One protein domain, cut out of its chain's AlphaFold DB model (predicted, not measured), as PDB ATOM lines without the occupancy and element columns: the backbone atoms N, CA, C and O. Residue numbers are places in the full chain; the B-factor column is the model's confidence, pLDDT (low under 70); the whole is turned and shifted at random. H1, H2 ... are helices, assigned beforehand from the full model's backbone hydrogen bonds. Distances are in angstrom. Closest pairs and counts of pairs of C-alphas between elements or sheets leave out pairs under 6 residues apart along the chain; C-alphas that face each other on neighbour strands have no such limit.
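AT A GLANCE: This is residues 386 to 477 of the 1235 residues of the protein "WW domain-containing protein" of Rachicladosporium antarcticum (UniProt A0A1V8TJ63). H1, H2, H3 and H4 gather at one end as a small helical cluster, and from there H4, H5, H6 and H1 make a loose ring, in which short H6 comes back close to the start of H1. The long link between H5 and H6 swings wide at the other end, where residues 462 to 468 stick out. The printed part has 92 residues with six named helices, H1 to H6 in order, and no named strand; its class is all helix. It is only just loose, close to compact, with a radius of gyration of the C-alphas of 14.8 A and spans of 42 by 30 by 19 A.

HOW THE PARTS SIT: H1, residues 387 to 397, touches H3, residues 415 to 418; their closest C-alphas, of Tyr 390 and Val 416, are 5.9 A apart. H1 only just touches H4, residues 424 to 438, with 3 pairs of C-alphas within 8 A, the closest Leu 394 and Tyr 431 at 7.1 A; they run the same way at a steep tilt of 50 degrees. H2, residues 404 to 410, also only just touches H4, with 3 such pairs, and there H4 takes part with residues 428 to 432 alone; the closest C-alphas are those of Trp 404 and Glu 428, 6.6 A apart, and the lines are about perpendicular at 78 degrees. H5, residues 442 to 453, is close to H4 but not clearly touching, with the C-alphas of Arg 437 and Arg 445 closest at 7.3 A. H6, residues 472 to 475, is close but not clearly touching to H1, at the C-alphas of Ile 388 and Leu 475, 5.9 A apart. H1 and H5 are apart. Each O i to N i+4 pair is within hydrogen-bond range in H2, H4 and H5, against 6 of 7 in H1; H3 and H6 are too short for such a pair.

IN THESE COORDINATES: H1 begins at C-alpha 387, (-30.828, -10.231, -24.158), and is 15.2 A long from first to last C-alpha. H4 measures 21.0 A and H5 16.3 A. H6 ends at C-alpha 475, (-36.582, -9.033, -30.475).

THE WHOLE: The two C-alphas farthest apart, of Arg 409 and Glu 459, are 42.4 A apart. The printed part has no cut, and the link from H5 to H6, 18 residues, is long. Mean pLDDT of the printed part is 85.9, and residue 468 is under 70.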
ATOM      1  N   PRO A 386     -32.490 -12.905 -21.282       77.75
ATOM      2  CA  PRO A 386     -31.907 -11.674 -20.741       77.75
ATOM      3  C   PRO A 386     -31.366 -10.716 -21.817       77.75
ATOM      4  O   PRO A 386     -31.024  -9.578 -21.495       77.75
ATOM      5  N   ASN A 387     -31.263 -11.131 -23.089       84.12
ATOM      6  CA  ASN A 387     -30.828 -10.231 -24.158       84.12
ATOM      7  C   ASN A 387     -31.921  -9.225 -24.544       84.12
ATOM      8  O   ASN A 387     -31.587  -8.079 -24.825       84.12
ATOM      9  N   ILE A 388     -33.201  -9.619 -24.535       84.62
ATOM     10  CA  ILE A 388     -34.328  -8.782 -24.996       84.62
ATOM     11  C   ILE A 388     -34.377  -7.421 -24.274       84.62
ATOM     12  O   ILE A 388     -34.270  -6.401 -24.963       84.62
ATOM     13  N   PRO A 389     -34.444  -7.344 -22.926       84.94
ATOM     14  CA  PRO A 389     -34.469  -6.054 -22.237       84.94
ATOM     15  C   PRO A 389     -33.174  -5.252 -22.449       84.94
ATOM     16  O   PRO A 389     -33.224  -4.027 -22.526       84.94
ATOM     17  N   TYR A 390     -32.016  -5.907 -22.610       88.19
ATOM     18  CA  TYR A 390     -30.762  -5.207 -22.915       88.19
ATOM     19  C   TYR A 390     -30.726  -4.640 -24.339       88.19
ATOM     20  O   TYR A 390     -30.188  -3.557 -24.542       88.19
ATOM     21  N   LEU A 391     -31.327  -5.310 -25.325       89.75
ATOM     22  CA  LEU A 391     -31.408  -4.802 -26.694       89.75
ATOM     23  C   LEU A 391     -32.408  -3.648 -26.835       89.75
ATOM     24  O   LEU A 391     -32.075  -2.670 -27.503       89.75
ATOM     25  N   ALA A 392     -33.552  -3.699 -26.148       86.44
ATOM     26  CA  ALA A 392     -34.453  -2.548 -26.023       86.44
ATOM     27  C   ALA A 392     -33.766  -1.373 -25.295       86.44
ATOM     28  O   ALA A 392     -33.786  -0.234 -25.749       86.44
ATOM     29  N   PHE A 393     -33.019  -1.646 -24.220       89.38
ATOM     30  CA  PHE A 393     -32.216  -0.609 -23.572       89.38
ATOM     31  C   PHE A 393     -31.170   0.016 -24.520       89.38
ATOM     32  O   PHE A 393     -30.879   1.211 -24.413       89.38
ATOM     33  N   LEU A 394     -30.620  -0.761 -25.465       90.56
ATOM     34  CA  LEU A 394     -29.702  -0.259 -26.490       90.56
ATOM     35  C   LEU A 394     -30.390   0.582 -27.579       90.56
ATOM     36  O   LEU A 394     -29.779   1.579 -27.957       90.56
ATOM     37  N   SER A 395     -31.599   0.257 -28.064       87.12
ATOM     38  CA  SER A 395     -32.274   1.087 -29.091       87.12
ATOM     39  C   SER A 395     -32.459   2.532 -28.635       87.12
ATOM     40  O   SER A 395     -32.275   3.462 -29.419       87.12
ATOM     41  N   ASP A 396     -32.757   2.707 -27.351       85.44
ATOM     42  CA  ASP A 396     -33.203   3.984 -26.801       85.44
ATOM     43  C   ASP A 396     -32.025   4.844 -26.315       85.44
ATOM     44  O   ASP A 396     -32.097   6.074 -26.287       85.44
ATOM     45  N   ASN A 397     -30.912   4.204 -25.926       87.06
ATOM     46  CA  ASN A 397     -29.793   4.865 -25.246       87.06
ATOM     47  C   ASN A 397     -28.451   4.803 -25.991       87.06
ATOM     48  O   ASN A 397     -27.557   5.611 -25.700       87.06
ATOM     49  N   ALA A 398     -28.249   3.856 -26.913       87.50
ATOM     50  CA  ALA A 398     -26.978   3.730 -27.621       87.50
ATOM     51  C   ALA A 398     -26.845   4.807 -28.706       87.50
ATOM     52  O   ALA A 398     -27.745   5.041 -29.506       87.50
ATOM     53  N   THR A 399     -25.682   5.461 -28.776       83.25
ATOM     54  CA  THR A 399     -25.401   6.445 -29.832       83.25
ATOM     55  C   THR A 399     -23.988   6.262 -30.384       83.25
ATOM     56  O   THR A 399     -23.072   5.955 -29.618       83.25
ATOM     57  N   PRO A 400     -23.734   6.527 -31.684       84.38
ATOM     58  CA  PRO A 400     -22.395   6.391 -32.269       84.38
ATOM     59  C   PRO A 400     -21.327   7.346 -31.713       84.38
ATOM     60  O   PRO A 400     -20.168   7.247 -32.119       84.38
ATOM     61  N   LYS A 401     -21.723   8.284 -30.838       84.19
ATOM     62  CA  LYS A 401     -20.874   9.313 -30.220       84.19
ATOM     63  C   LYS A 401     -20.276   8.888 -28.873       84.19
ATOM     64  O   LYS A 401     -19.288   9.484 -28.466       84.19
ATOM     65  N   LEU A 402     -20.864   7.898 -28.191       86.06
ATOM     66  CA  LEU A 402     -20.387   7.402 -26.896       86.06
ATOM     67  C   LEU A 402     -19.524   6.150 -27.077       86.06
ATOM     68  O   LEU A 402     -19.902   5.217 -27.793       86.06
ATOM     69  N   TYR A 403     -18.405   6.072 -26.361       86.50
ATOM     70  CA  TYR A 403     -17.643   4.828 -26.241       86.50
ATOM     71  C   TYR A 403     -18.149   3.979 -25.068       86.50
ATOM     72  O   TYR A 403     -18.707   4.496 -24.101       86.50
ATOM     73  N   TRP A 404     -17.934   2.659 -25.130       90.31
ATOM     74  CA  TRP A 404     -18.437   1.713 -24.122       90.31
ATOM     75  C   TRP A 404     -18.135   2.110 -22.658       90.31
ATOM     76  O   TRP A 404     -19.066   2.080 -21.853       90.31
ATOM     77  N   PRO A 405     -16.920   2.571 -22.279       91.31
ATOM     78  CA  PRO A 405     -16.654   3.006 -20.905       91.31
ATOM     79  C   PRO A 405     -17.491   4.216 -20.462       91.31
ATOM     80  O   PRO A 405     -17.792   4.361 -19.278       91.31
ATOM     81  N   GLU A 406     -17.881   5.083 -21.396       90.69
ATOM     82  CA  GLU A 406     -18.687   6.278 -21.131       90.69
ATOM     83  C   GLU A 406     -20.168   5.932 -21.022       90.69
ATOM     84  O   GLU A 406     -20.832   6.388 -20.092       90.69
ATOM     85  N   PHE A 407     -20.656   5.072 -21.921       92.50
ATOM     86  CA  PHE A 407     -21.993   4.488 -21.864       92.50
ATOM     87  C   PHE A 407     -22.189   3.725 -20.545       92.50
ATOM     88  O   PHE A 407     -23.082   4.056 -19.768       92.50
ATOM     89  N   LYS A 408     -21.264   2.816 -20.204       91.19
ATOM     90  CA  LYS A 408     -21.245   2.096 -18.921       91.19
ATOM     91  C   LYS A 408     -21.145   3.034 -17.711       91.19
ATOM     92  O   LYS A 408     -21.701   2.729 -16.662       91.19
ATOM     93  N   ARG A 409     -20.440   4.170 -17.814       91.00
ATOM     94  CA  ARG A 409     -20.368   5.175 -16.734       91.00
ATOM     95  C   ARG A 409     -21.689   5.928 -16.561       91.00
ATOM     96  O   ARG A 409     -22.080   6.149 -15.418       91.00
ATOM     97  N   LYS A 410     -22.341   6.325 -17.659       89.88
ATOM     98  CA  LYS A 410     -23.626   7.046 -17.656       89.88
ATOM     99  C   LYS A 410     -24.750   6.160 -17.111       89.88
ATOM    100  O   LYS A 410     -25.476   6.592 -16.225       89.88
ATOM    101  N   TYR A 411     -24.811   4.918 -17.581       90.56
ATOM    102  CA  TYR A 411     -25.902   3.973 -17.335       90.56
ATOM    103  C   TYR A 411     -25.552   2.875 -16.313       90.56
ATOM    104  O   TYR A 411     -25.985   1.732 -16.406       90.56
ATOM    105  N   ARG A 412     -24.694   3.181 -15.329       88.56
ATOM    106  CA  ARG A 412     -24.270   2.198 -14.309       88.56
ATOM    107  C   ARG A 412     -25.398   1.797 -13.348       88.56
ATOM    108  O   ARG A 412     -25.290   0.758 -12.706       88.56
ATOM    109  N   LYS A 413     -26.406   2.657 -13.172       86.88
ATOM    110  CA  LYS A 413     -27.451   2.503 -12.145       86.88
ATOM    111  C   LYS A 413     -28.689   1.751 -12.635       86.88
ATOM    112  O   LYS A 413     -29.510   1.373 -11.808       86.88
ATOM    113  N   ASP A 414     -28.829   1.558 -13.941       88.12
ATOM    114  CA  ASP A 414     -30.017   0.968 -14.547       88.12
ATOM    115  C   ASP A 414     -30.097  -0.541 -14.272       88.12
ATOM    116  O   ASP A 414     -29.094  -1.260 -14.341       88.12
ATOM    117  N   SER A 415     -31.305  -1.042 -13.996       80.88
ATOM    118  CA  SER A 415     -31.569  -2.457 -13.689       80.88
ATOM    119  C   SER A 415     -30.959  -3.388 -14.743       80.88
ATOM    120  O   SER A 415     -30.177  -4.286 -14.420       80.88
ATOM    121  N   VAL A 416     -31.192  -3.076 -16.018       82.81
ATOM    122  CA  VAL A 416     -30.713  -3.815 -17.197       82.81
ATOM    123  C   VAL A 416     -29.179  -3.840 -17.327       82.81
ATOM    124  O   VAL A 416     -28.614  -4.755 -17.928       82.81
ATOM    125  N   MET A 417     -28.472  -2.881 -16.723       83.69
ATOM    126  CA  MET A 417     -27.002  -2.834 -16.658       83.69
ATOM    127  C   MET A 417     -26.425  -3.506 -15.402       83.69
ATOM    128  O   MET A 417     -25.237  -3.831 -15.378       83.69
ATOM    129  N   THR A 418     -27.257  -3.755 -14.386       79.25
ATOM    130  CA  THR A 418     -26.876  -4.425 -13.125       79.25
ATOM    131  C   THR A 418     -27.298  -5.896 -13.027       79.25
ATOM    132  O   THR A 418     -26.757  -6.615 -12.188       79.25
ATOM    133  N   ASP A 419     -28.195  -6.375 -13.900       76.94
ATOM    134  CA  ASP A 419     -28.593  -7.789 -13.968       76.94
ATOM    135  C   ASP A 419     -27.371  -8.726 -14.092       76.94
ATOM    136  O   ASP A 419     -26.410  -8.450 -14.817       76.94
ATOM    137  N   ARG A 420     -27.423  -9.847 -13.370       73.25
ATOM    138  CA  ARG A 420     -26.367 -10.860 -13.282       73.25
ATOM    139  C   ARG A 420     -26.481 -11.936 -14.371       73.25
ATOM    140  O   ARG A 420     -25.528 -12.694 -14.527       73.25
ATOM    141  N   LYS A 421     -27.596 -12.011 -15.118       80.19
ATOM    142  CA  LYS A 421     -27.791 -12.999 -16.199       80.19
ATOM    143  C   LYS A 421     -26.950 -12.712 -17.452       80.19
ATOM    144  O   LYS A 421     -26.540 -13.657 -18.120       80.19
ATOM    145  N   LEU A 422     -26.662 -11.443 -17.769       82.25
ATOM    146  CA  LEU A 422     -25.798 -11.063 -18.899       82.25
ATOM    147  C   LEU A 422     -24.377 -10.711 -18.433       82.25
ATOM    148  O   LEU A 422     -24.197  -9.877 -17.543       82.25
ATOM    149  N   SER A 423     -23.341 -11.289 -19.051       87.06
ATOM    150  CA  SER A 423     -21.959 -10.944 -18.692       87.06
ATOM    151  C   SER A 423     -21.580  -9.544 -19.196       87.06
ATOM    152  O   SER A 423     -22.075  -9.073 -20.221       87.06
ATOM    153  N   GLU A 424     -20.657  -8.868 -18.504       84.75
ATOM    154  CA  GLU A 424     -20.146  -7.561 -18.945       84.75
ATOM    155  C   GLU A 424     -19.524  -7.619 -20.351       84.75
ATOM    156  O   GLU A 424     -19.666  -6.682 -21.136       84.75
ATOM    157  N   LYS A 425     -18.875  -8.739 -20.688       88.62
ATOM    158  CA  LYS A 425     -18.230  -8.954 -21.985       88.62
ATOM    159  C   LYS A 425     -19.252  -9.061 -23.117       88.62
ATOM    160  O   LYS A 425     -19.005  -8.557 -24.211       88.62
ATOM    161  N   ASP A 426     -20.400  -9.678 -22.849       89.00
ATOM    162  CA  ASP A 426     -21.476  -9.830 -23.831       89.00
ATOM    163  C   ASP A 426     -22.267  -8.525 -23.980       89.00
ATOM    164  O   ASP A 426     -22.541  -8.108 -25.106       89.00
ATOM    165  N   ARG A 427     -22.498  -7.800 -22.873       90.50
ATOM    166  CA  ARG A 427     -23.011  -6.420 -22.897       90.50
ATOM    167  C   ARG A 427     -22.138  -5.498 -23.756       90.50
ATOM    168  O   ARG A 427     -22.666  -4.788 -24.617       90.50
ATOM    169  N   GLU A 428     -20.816  -5.534 -23.564       92.69
ATOM    170  CA  GLU A 428     -19.862  -4.755 -24.363       92.69
ATOM    171  C   GLU A 428     -19.872  -5.170 -25.838       92.69
ATOM    172  O   GLU A 428     -19.850  -4.311 -26.724       92.69
ATOM    173  N   LYS A 429     -19.915  -6.479 -26.119       93.62
ATOM    174  CA  LYS A 429     -19.961  -7.006 -27.485       93.62
ATOM    175  C   LYS A 429     -21.215  -6.523 -28.217       93.62
ATOM    176  O   LYS A 429     -21.090  -5.945 -29.291       93.62
ATOM    177  N   LEU A 430     -22.399  -6.709 -27.632       91.88
ATOM    178  CA  LEU A 430     -23.670  -6.276 -28.224       91.88
ATOM    179  C   LEU A 430     -23.710  -4.753 -28.426       91.88
ATOM    180  O   LEU A 430     -24.128  -4.301 -29.491       91.88
ATOM    181  N   TYR A 431     -23.186  -3.965 -27.476       92.50
ATOM    182  CA  TYR A 431     -23.037  -2.513 -27.636       92.50
ATOM    183  C   TYR A 431     -22.150  -2.151 -28.838       92.50
ATOM    184  O   TYR A 431     -22.531  -1.333 -29.676       92.50
ATOM    185  N   ARG A 432     -20.966  -2.771 -28.954       92.50
ATOM    186  CA  ARG A 432     -20.022  -2.527 -30.059       92.50
ATOM    187  C   ARG A 432     -20.601  -2.948 -31.410       92.50
ATOM    188  O   ARG A 432     -20.481  -2.186 -32.368       92.50
ATOM    189  N   ASP A 433     -21.251  -4.107 -31.479       92.88
ATOM    190  CA  ASP A 433     -21.882  -4.627 -32.696       92.88
ATOM    191  C   ASP A 433     -23.068  -3.745 -33.134       92.88
ATOM    192  O   ASP A 433     -23.217  -3.443 -34.320       92.88
ATOM    193  N   HIS A 434     -23.879  -3.258 -32.190       92.12
ATOM    194  CA  HIS A 434     -24.961  -2.310 -32.462       92.12
ATOM    195  C   HIS A 434     -24.426  -0.950 -32.944       92.12
ATOM    196  O   HIS A 434     -24.837  -0.457 -33.994       92.12
ATOM    197  N   VAL A 435     -23.441  -0.365 -32.251       91.88
ATOM    198  CA  VAL A 435     -22.803   0.904 -32.658       91.88
ATOM    199  C   VAL A 435     -22.085   0.784 -34.009       91.88
ATOM    200  O   VAL A 435     -22.019   1.765 -34.753       91.88
ATOM    201  N   ALA A 436     -21.582  -0.400 -34.373       92.00
ATOM    202  CA  ALA A 436     -21.078  -0.668 -35.719       92.00
ATOM    203  C   ALA A 436     -22.207  -0.654 -36.767       92.00
ATOM    204  O   ALA A 436     -22.046  -0.032 -37.817       92.00
ATOM    205  N   ARG A 437     -23.374  -1.248 -36.472       90.44
ATOM    206  CA  ARG A 437     -24.556  -1.209 -37.358       90.44
ATOM    207  C   ARG A 437     -25.139   0.190 -37.526       90.44
ATOM    208  O   ARG A 437     -25.477   0.554 -38.647       90.44
ATOM    209  N   LEU A 438     -25.198   1.006 -36.471       89.06
ATOM    210  CA  LEU A 438     -25.662   2.399 -36.569       89.06
ATOM    211  C   LEU A 438     -24.799   3.263 -37.512       89.06
ATOM    212  O   LEU A 438     -25.275   4.284 -38.006       89.06
ATOM    213  N   LYS A 439     -23.550   2.856 -37.785       87.94
ATOM    214  CA  LYS A 439     -22.650   3.501 -38.757       87.94
ATOM    215  C   LYS A 439     -22.846   3.009 -40.199       87.94
ATOM    216  O   LYS A 439     -22.250   3.582 -41.107       87.94
ATOM    217  N   LEU A 440     -23.664   1.978 -40.428       88.56
ATOM    218  CA  LEU A 440     -24.024   1.520 -41.772       88.56
ATOM    219  C   LEU A 440     -25.097   2.429 -42.398       88.56
ATOM    220  O   LEU A 440     -25.957   2.952 -41.669       88.56
ATOM    221  N   PRO A 441     -25.117   2.566 -43.739       89.38
ATOM    222  CA  PRO A 441     -26.197   3.237 -44.452       89.38
ATOM    223  C   PRO A 441     -27.569   2.679 -44.064       89.38
ATOM    224  O   PRO A 441     -27.743   1.474 -43.865       89.38
ATOM    225  N   GLU A 442     -28.565   3.558 -43.990       84.44
ATOM    226  CA  GLU A 442     -29.934   3.180 -43.627       84.44
ATOM    227  C   GLU A 442     -30.524   2.152 -44.605       84.44
ATOM    228  O   GLU A 442     -31.185   1.207 -44.182       84.44
ATOM    229  N   ALA A 443     -30.202   2.267 -45.900       85.75
ATOM    230  CA  ALA A 443     -30.575   1.292 -46.923       85.75
ATOM    231  C   ALA A 443     -30.042  -0.123 -46.617       85.75
ATOM    232  O   ALA A 443     -30.774  -1.099 -46.769       85.75
ATOM    233  N   THR A 444     -28.803  -0.239 -46.124       89.12
ATOM    234  CA  THR A 444     -28.210  -1.522 -45.713       89.12
ATOM    235  C   THR A 444     -28.937  -2.091 -44.499       89.12
ATOM    236  O   THR A 444     -29.321  -3.254 -44.519       89.12
ATOM    237  N   ARG A 445     -29.216  -1.271 -43.476       89.50
ATOM    238  CA  ARG A 445     -29.980  -1.701 -42.289       89.50
ATOM    239  C   ARG A 445     -31.416  -2.119 -42.629       89.50
ATOM    240  O   ARG A 445     -31.891  -3.134 -42.130       89.50
ATOM    241  N   LYS A 446     -32.085  -1.396 -43.534       86.69
ATOM    242  CA  LYS A 446     -33.409  -1.758 -44.070       86.69
ATOM    243  C   LYS A 446     -33.377  -3.069 -44.862       86.69
ATOM    244  O   LYS A 446     -34.300  -3.868 -44.723       86.69
ATOM    245  N   ALA A 447     -32.329  -3.332 -45.645       89.12
ATOM    246  CA  ALA A 447     -32.149  -4.616 -46.328       89.12
ATOM    247  C   ALA A 447     -31.900  -5.769 -45.335       89.12
ATOM    248  O   ALA A 447     -32.577  -6.793 -45.410       89.12
ATOM    249  N   ASP A 448     -31.006  -5.570 -44.364       88.12
ATOM    250  CA  ASP A 448     -30.687  -6.520 -43.288       88.12
ATOM    251  C   ASP A 448     -31.921  -6.894 -42.447       88.12
ATOM    252  O   ASP A 448     -32.094  -8.064 -42.095       88.12
ATOM    253  N   LEU A 449     -32.796  -5.929 -42.139       90.25
ATOM    254  CA  LEU A 449     -34.071  -6.185 -41.463       90.25
ATOM    255  C   LEU A 449     -35.082  -6.877 -42.392       90.25
ATOM    256  O   LEU A 449     -35.742  -7.825 -41.981       90.25
ATOM    257  N   LYS A 450     -35.175  -6.477 -43.665       89.12
ATOM    258  CA  LYS A 450     -36.067  -7.129 -44.642       89.12
ATOM    259  C   LYS A 450     -35.690  -8.595 -44.893       89.12
ATOM    260  O   LYS A 450     -36.572  -9.399 -45.177       89.12
ATOM    261  N   ILE A 451     -34.410  -8.951 -44.764       91.56
ATOM    262  CA  ILE A 451     -33.930 -10.342 -44.780       91.56
ATOM    263  C   ILE A 451     -34.336 -11.075 -43.492       91.56
ATOM    264  O   ILE A 451     -34.818 -12.200 -43.581       91.56
ATOM    265  N   LEU A 452     -34.188 -10.441 -42.322       88.25
ATOM    266  CA  LEU A 452     -34.583 -11.000 -41.020       88.25
ATOM    267  C   LEU A 452     -36.089 -11.313 -40.950       88.25
ATOM    268  O   LEU A 452     -36.469 -12.404 -40.532       88.25
ATOM    269  N   LEU A 453     -36.937 -10.382 -41.400       87.50
ATOM    270  CA  LEU A 453     -38.395 -10.550 -41.444       87.50
ATOM    271  C   LEU A 453     -38.795 -11.659 -42.430       87.50
ATOM    272  O   LEU A 453     -39.572 -12.540 -42.088       87.50
ATOM    273  N   LYS A 454     -38.186 -11.694 -43.626       87.88
ATOM    274  CA  LYS A 454     -38.398 -12.766 -44.621       87.88
ATOM    275  C   LYS A 454     -37.851 -14.143 -44.216       87.88
ATOM    276  O   LYS A 454     -38.046 -15.095 -44.968       87.88
ATOM    277  N   ALA A 455     -37.129 -14.242 -43.102       88.94
ATOM    278  CA  ALA A 455     -36.638 -15.507 -42.565       88.94
ATOM    279  C   ALA A 455     -37.580 -16.122 -41.514       88.94
ATOM    280  O   ALA A 455     -37.349 -17.265 -41.124       88.94
ATOM    281  N   GLN A 456     -38.614 -15.398 -41.068       88.88
ATOM    282  CA  GLN A 456     -39.611 -15.932 -40.140       88.88
ATOM    283  C   GLN A 456     -40.614 -16.844 -40.876       88.88
ATOM    284  O   GLN A 456     -40.947 -16.563 -42.033       88.88
ATOM    285  N   PRO A 457     -41.111 -17.923 -40.241       87.88
ATOM    286  CA  PRO A 457     -42.243 -18.694 -40.752       87.88
ATOM    287  C   PRO A 457     -43.514 -17.841 -40.856       87.88
ATOM    288  O   PRO A 457     -43.761 -16.988 -40.007       87.88
ATOM    289  N   ALA A 458     -44.367 -18.128 -41.843       81.38
ATOM    290  CA  ALA A 458     -45.679 -17.480 -41.973       81.38
ATOM    291  C   ALA A 458     -46.664 -17.869 -40.848       81.38
ATOM    292  O   ALA A 458     -47.662 -17.192 -40.653       81.38
ATOM    293  N   GLU A 459     -46.365 -18.929 -40.095       79.94
ATOM    294  CA  GLU A 459     -47.053 -19.323 -38.854       79.94
ATOM    295  C   GLU A 459     -46.748 -18.375 -37.677       79.94
ATOM    296  O   GLU A 459     -47.467 -18.370 -36.687       79.94
ATOM    297  N   VAL A 460     -45.652 -17.610 -37.765       79.00
ATOM    298  CA  VAL A 460     -45.037 -16.868 -36.648       79.00
ATOM    299  C   VAL A 460     -44.912 -15.366 -36.951       79.00
ATOM    300  O   VAL A 460     -44.795 -14.556 -36.037       79.00
ATOM    301  N   LEU A 461     -44.948 -14.970 -38.226       84.00
ATOM    302  CA  LEU A 461     -45.050 -13.576 -38.657       84.00
ATOM    303  C   LEU A 461     -45.982 -13.482 -39.875       84.00
ATOM    304  O   LEU A 461     -45.584 -13.783 -41.004       84.00
ATOM    305  N   ASN A 462     -47.219 -13.057 -39.633       82.38
ATOM    306  CA  ASN A 462     -48.306 -12.952 -40.609       82.38
ATOM    307  C   ASN A 462     -48.939 -11.541 -40.601       82.38
ATOM    308  O   ASN A 462     -48.306 -10.576 -40.173       82.38
ATOM    309  N   ARG A 463     -50.162 -11.404 -41.137       76.56
ATOM    310  CA  ARG A 463     -50.908 -10.131 -41.173       76.56
ATOM    311  C   ARG A 463     -51.606  -9.799 -39.847       76.56
ATOM    312  O   ARG A 463     -51.793  -8.621 -39.576       76.56
ATOM    313  N   GLU A 464     -51.956 -10.810 -39.048       70.12
ATOM    314  CA  GLU A 464     -52.572 -10.662 -37.722       70.12
ATOM    315  C   GLU A 464     -51.531 -10.434 -36.597       70.12
ATOM    316  O   GLU A 464     -51.887 -10.130 -35.462       70.12
ATOM    317  N   THR A 465     -50.227 -10.556 -36.879       76.31
ATOM    318  CA  THR A 465     -49.164 -10.416 -35.867       76.31
ATOM    319  C   THR A 465     -49.005  -8.957 -35.422       76.31
ATOM    320  O   THR A 465     -48.361  -8.150 -36.101       76.31
ATOM    321  N   ALA A 466     -49.554  -8.623 -34.252       70.00
ATOM    322  CA  ALA A 466     -49.434  -7.300 -33.644       70.00
ATOM    323  C   ALA A 466     -47.970  -6.892 -33.369       70.00
ATOM    324  O   ALA A 466     -47.109  -7.719 -33.067       70.00
ATOM    325  N   ILE A 467     -47.692  -5.582 -33.409       73.19
ATOM    326  CA  ILE A 467     -46.342  -5.017 -33.192       73.19
ATOM    327  C   ILE A 467     -45.819  -5.309 -31.771       73.19
ATOM    328  O   ILE A 467     -44.615  -5.470 -31.579       73.19
ATOM    329  N   ASP A 468     -46.714  -5.429 -30.791       68.62
ATOM    330  CA  ASP A 468     -46.361  -5.751 -29.403       68.62
ATOM    331  C   ASP A 468     -46.105  -7.258 -29.178       68.62
ATOM    332  O   ASP A 468     -45.460  -7.633 -28.198       68.62
ATOM    333  N   ALA A 469     -46.542  -8.115 -30.112       73.75
ATOM    334  CA  ALA A 469     -46.456  -9.580 -30.063       73.75
ATOM    335  C   ALA A 469     -45.360 -10.154 -30.994       73.75
ATOM    336  O   ALA A 469     -45.461 -11.274 -31.495       73.75
ATOM    337  N   LEU A 470     -44.307  -9.376 -31.278       82.50
ATOM    338  CA  LEU A 470     -43.290  -9.760 -32.263       82.50
ATOM    339  C   LEU A 470     -42.413 -10.955 -31.814       82.50
ATOM    340  O   LEU A 470     -41.935 -10.976 -30.678       82.50
ATOM    341  N   PRO A 471     -42.093 -11.899 -32.727       84.44
ATOM    342  CA  PRO A 471     -41.282 -13.083 -32.433       84.44
ATOM    343  C   PRO A 471     -39.941 -12.829 -31.734       84.44
ATOM    344  O   PRO A 471     -39.208 -11.879 -32.041       84.44
ATOM    345  N   LYS A 472     -39.558 -13.764 -30.855       81.44
ATOM    346  CA  LYS A 472     -38.308 -13.734 -30.077       81.44
ATOM    347  C   LYS A 472     -37.066 -13.566 -30.963       81.44
ATOM    348  O   LYS A 472     -36.135 -12.850 -30.595       81.44
ATOM    349  N   GLU A 473     -37.059 -14.172 -32.142       83.00
ATOM    350  CA  GLU A 473     -35.998 -14.125 -33.156       83.00
ATOM    351  C   GLU A 473     -35.798 -12.715 -33.742       83.00
ATOM    352  O   GLU A 473     -34.706 -12.384 -34.213       83.00
ATOM    353  N   LEU A 474     -36.833 -11.868 -33.697       86.69
ATOM    354  CA  LEU A 474     -36.755 -10.453 -34.058       86.69
ATOM    355  C   LEU A 474     -36.273  -9.618 -32.867       86.69
ATOM    356  O   LEU A 474     -35.310  -8.864 -33.003       86.69
ATOM    357  N   LEU A 475     -36.885  -9.801 -31.691       84.56
ATOM    358  CA  LEU A 475     -36.582  -9.033 -30.475       84.56
ATOM    359  C   LEU A 475     -35.152  -9.264 -29.949       84.56
ATOM    360  O   LEU A 475     -34.525  -8.353 -29.412       84.56
ATOM    361  N   THR A 476     -34.592 -10.459 -30.153       87.19
ATOM    362  CA  THR A 476     -33.185 -10.784 -29.839       87.19
ATOM    363  C   THR A 476     -32.189 -10.334 -30.921       87.19
ATOM    364  O   THR A 476     -30.979 -10.533 -30.774       87.19
ATOM    365  N   SER A 477     -32.648  -9.709 -32.012       88.69
ATOM    366  CA  SER A 477     -31.805  -9.381 -33.163       88.69
ATOM    367  C   SER A 477     -31.319  -7.933 -33.187       88.69
ATOM    368  O   SER A 477     -32.086  -6.974 -33.286       88.69
TER     369      SER A 477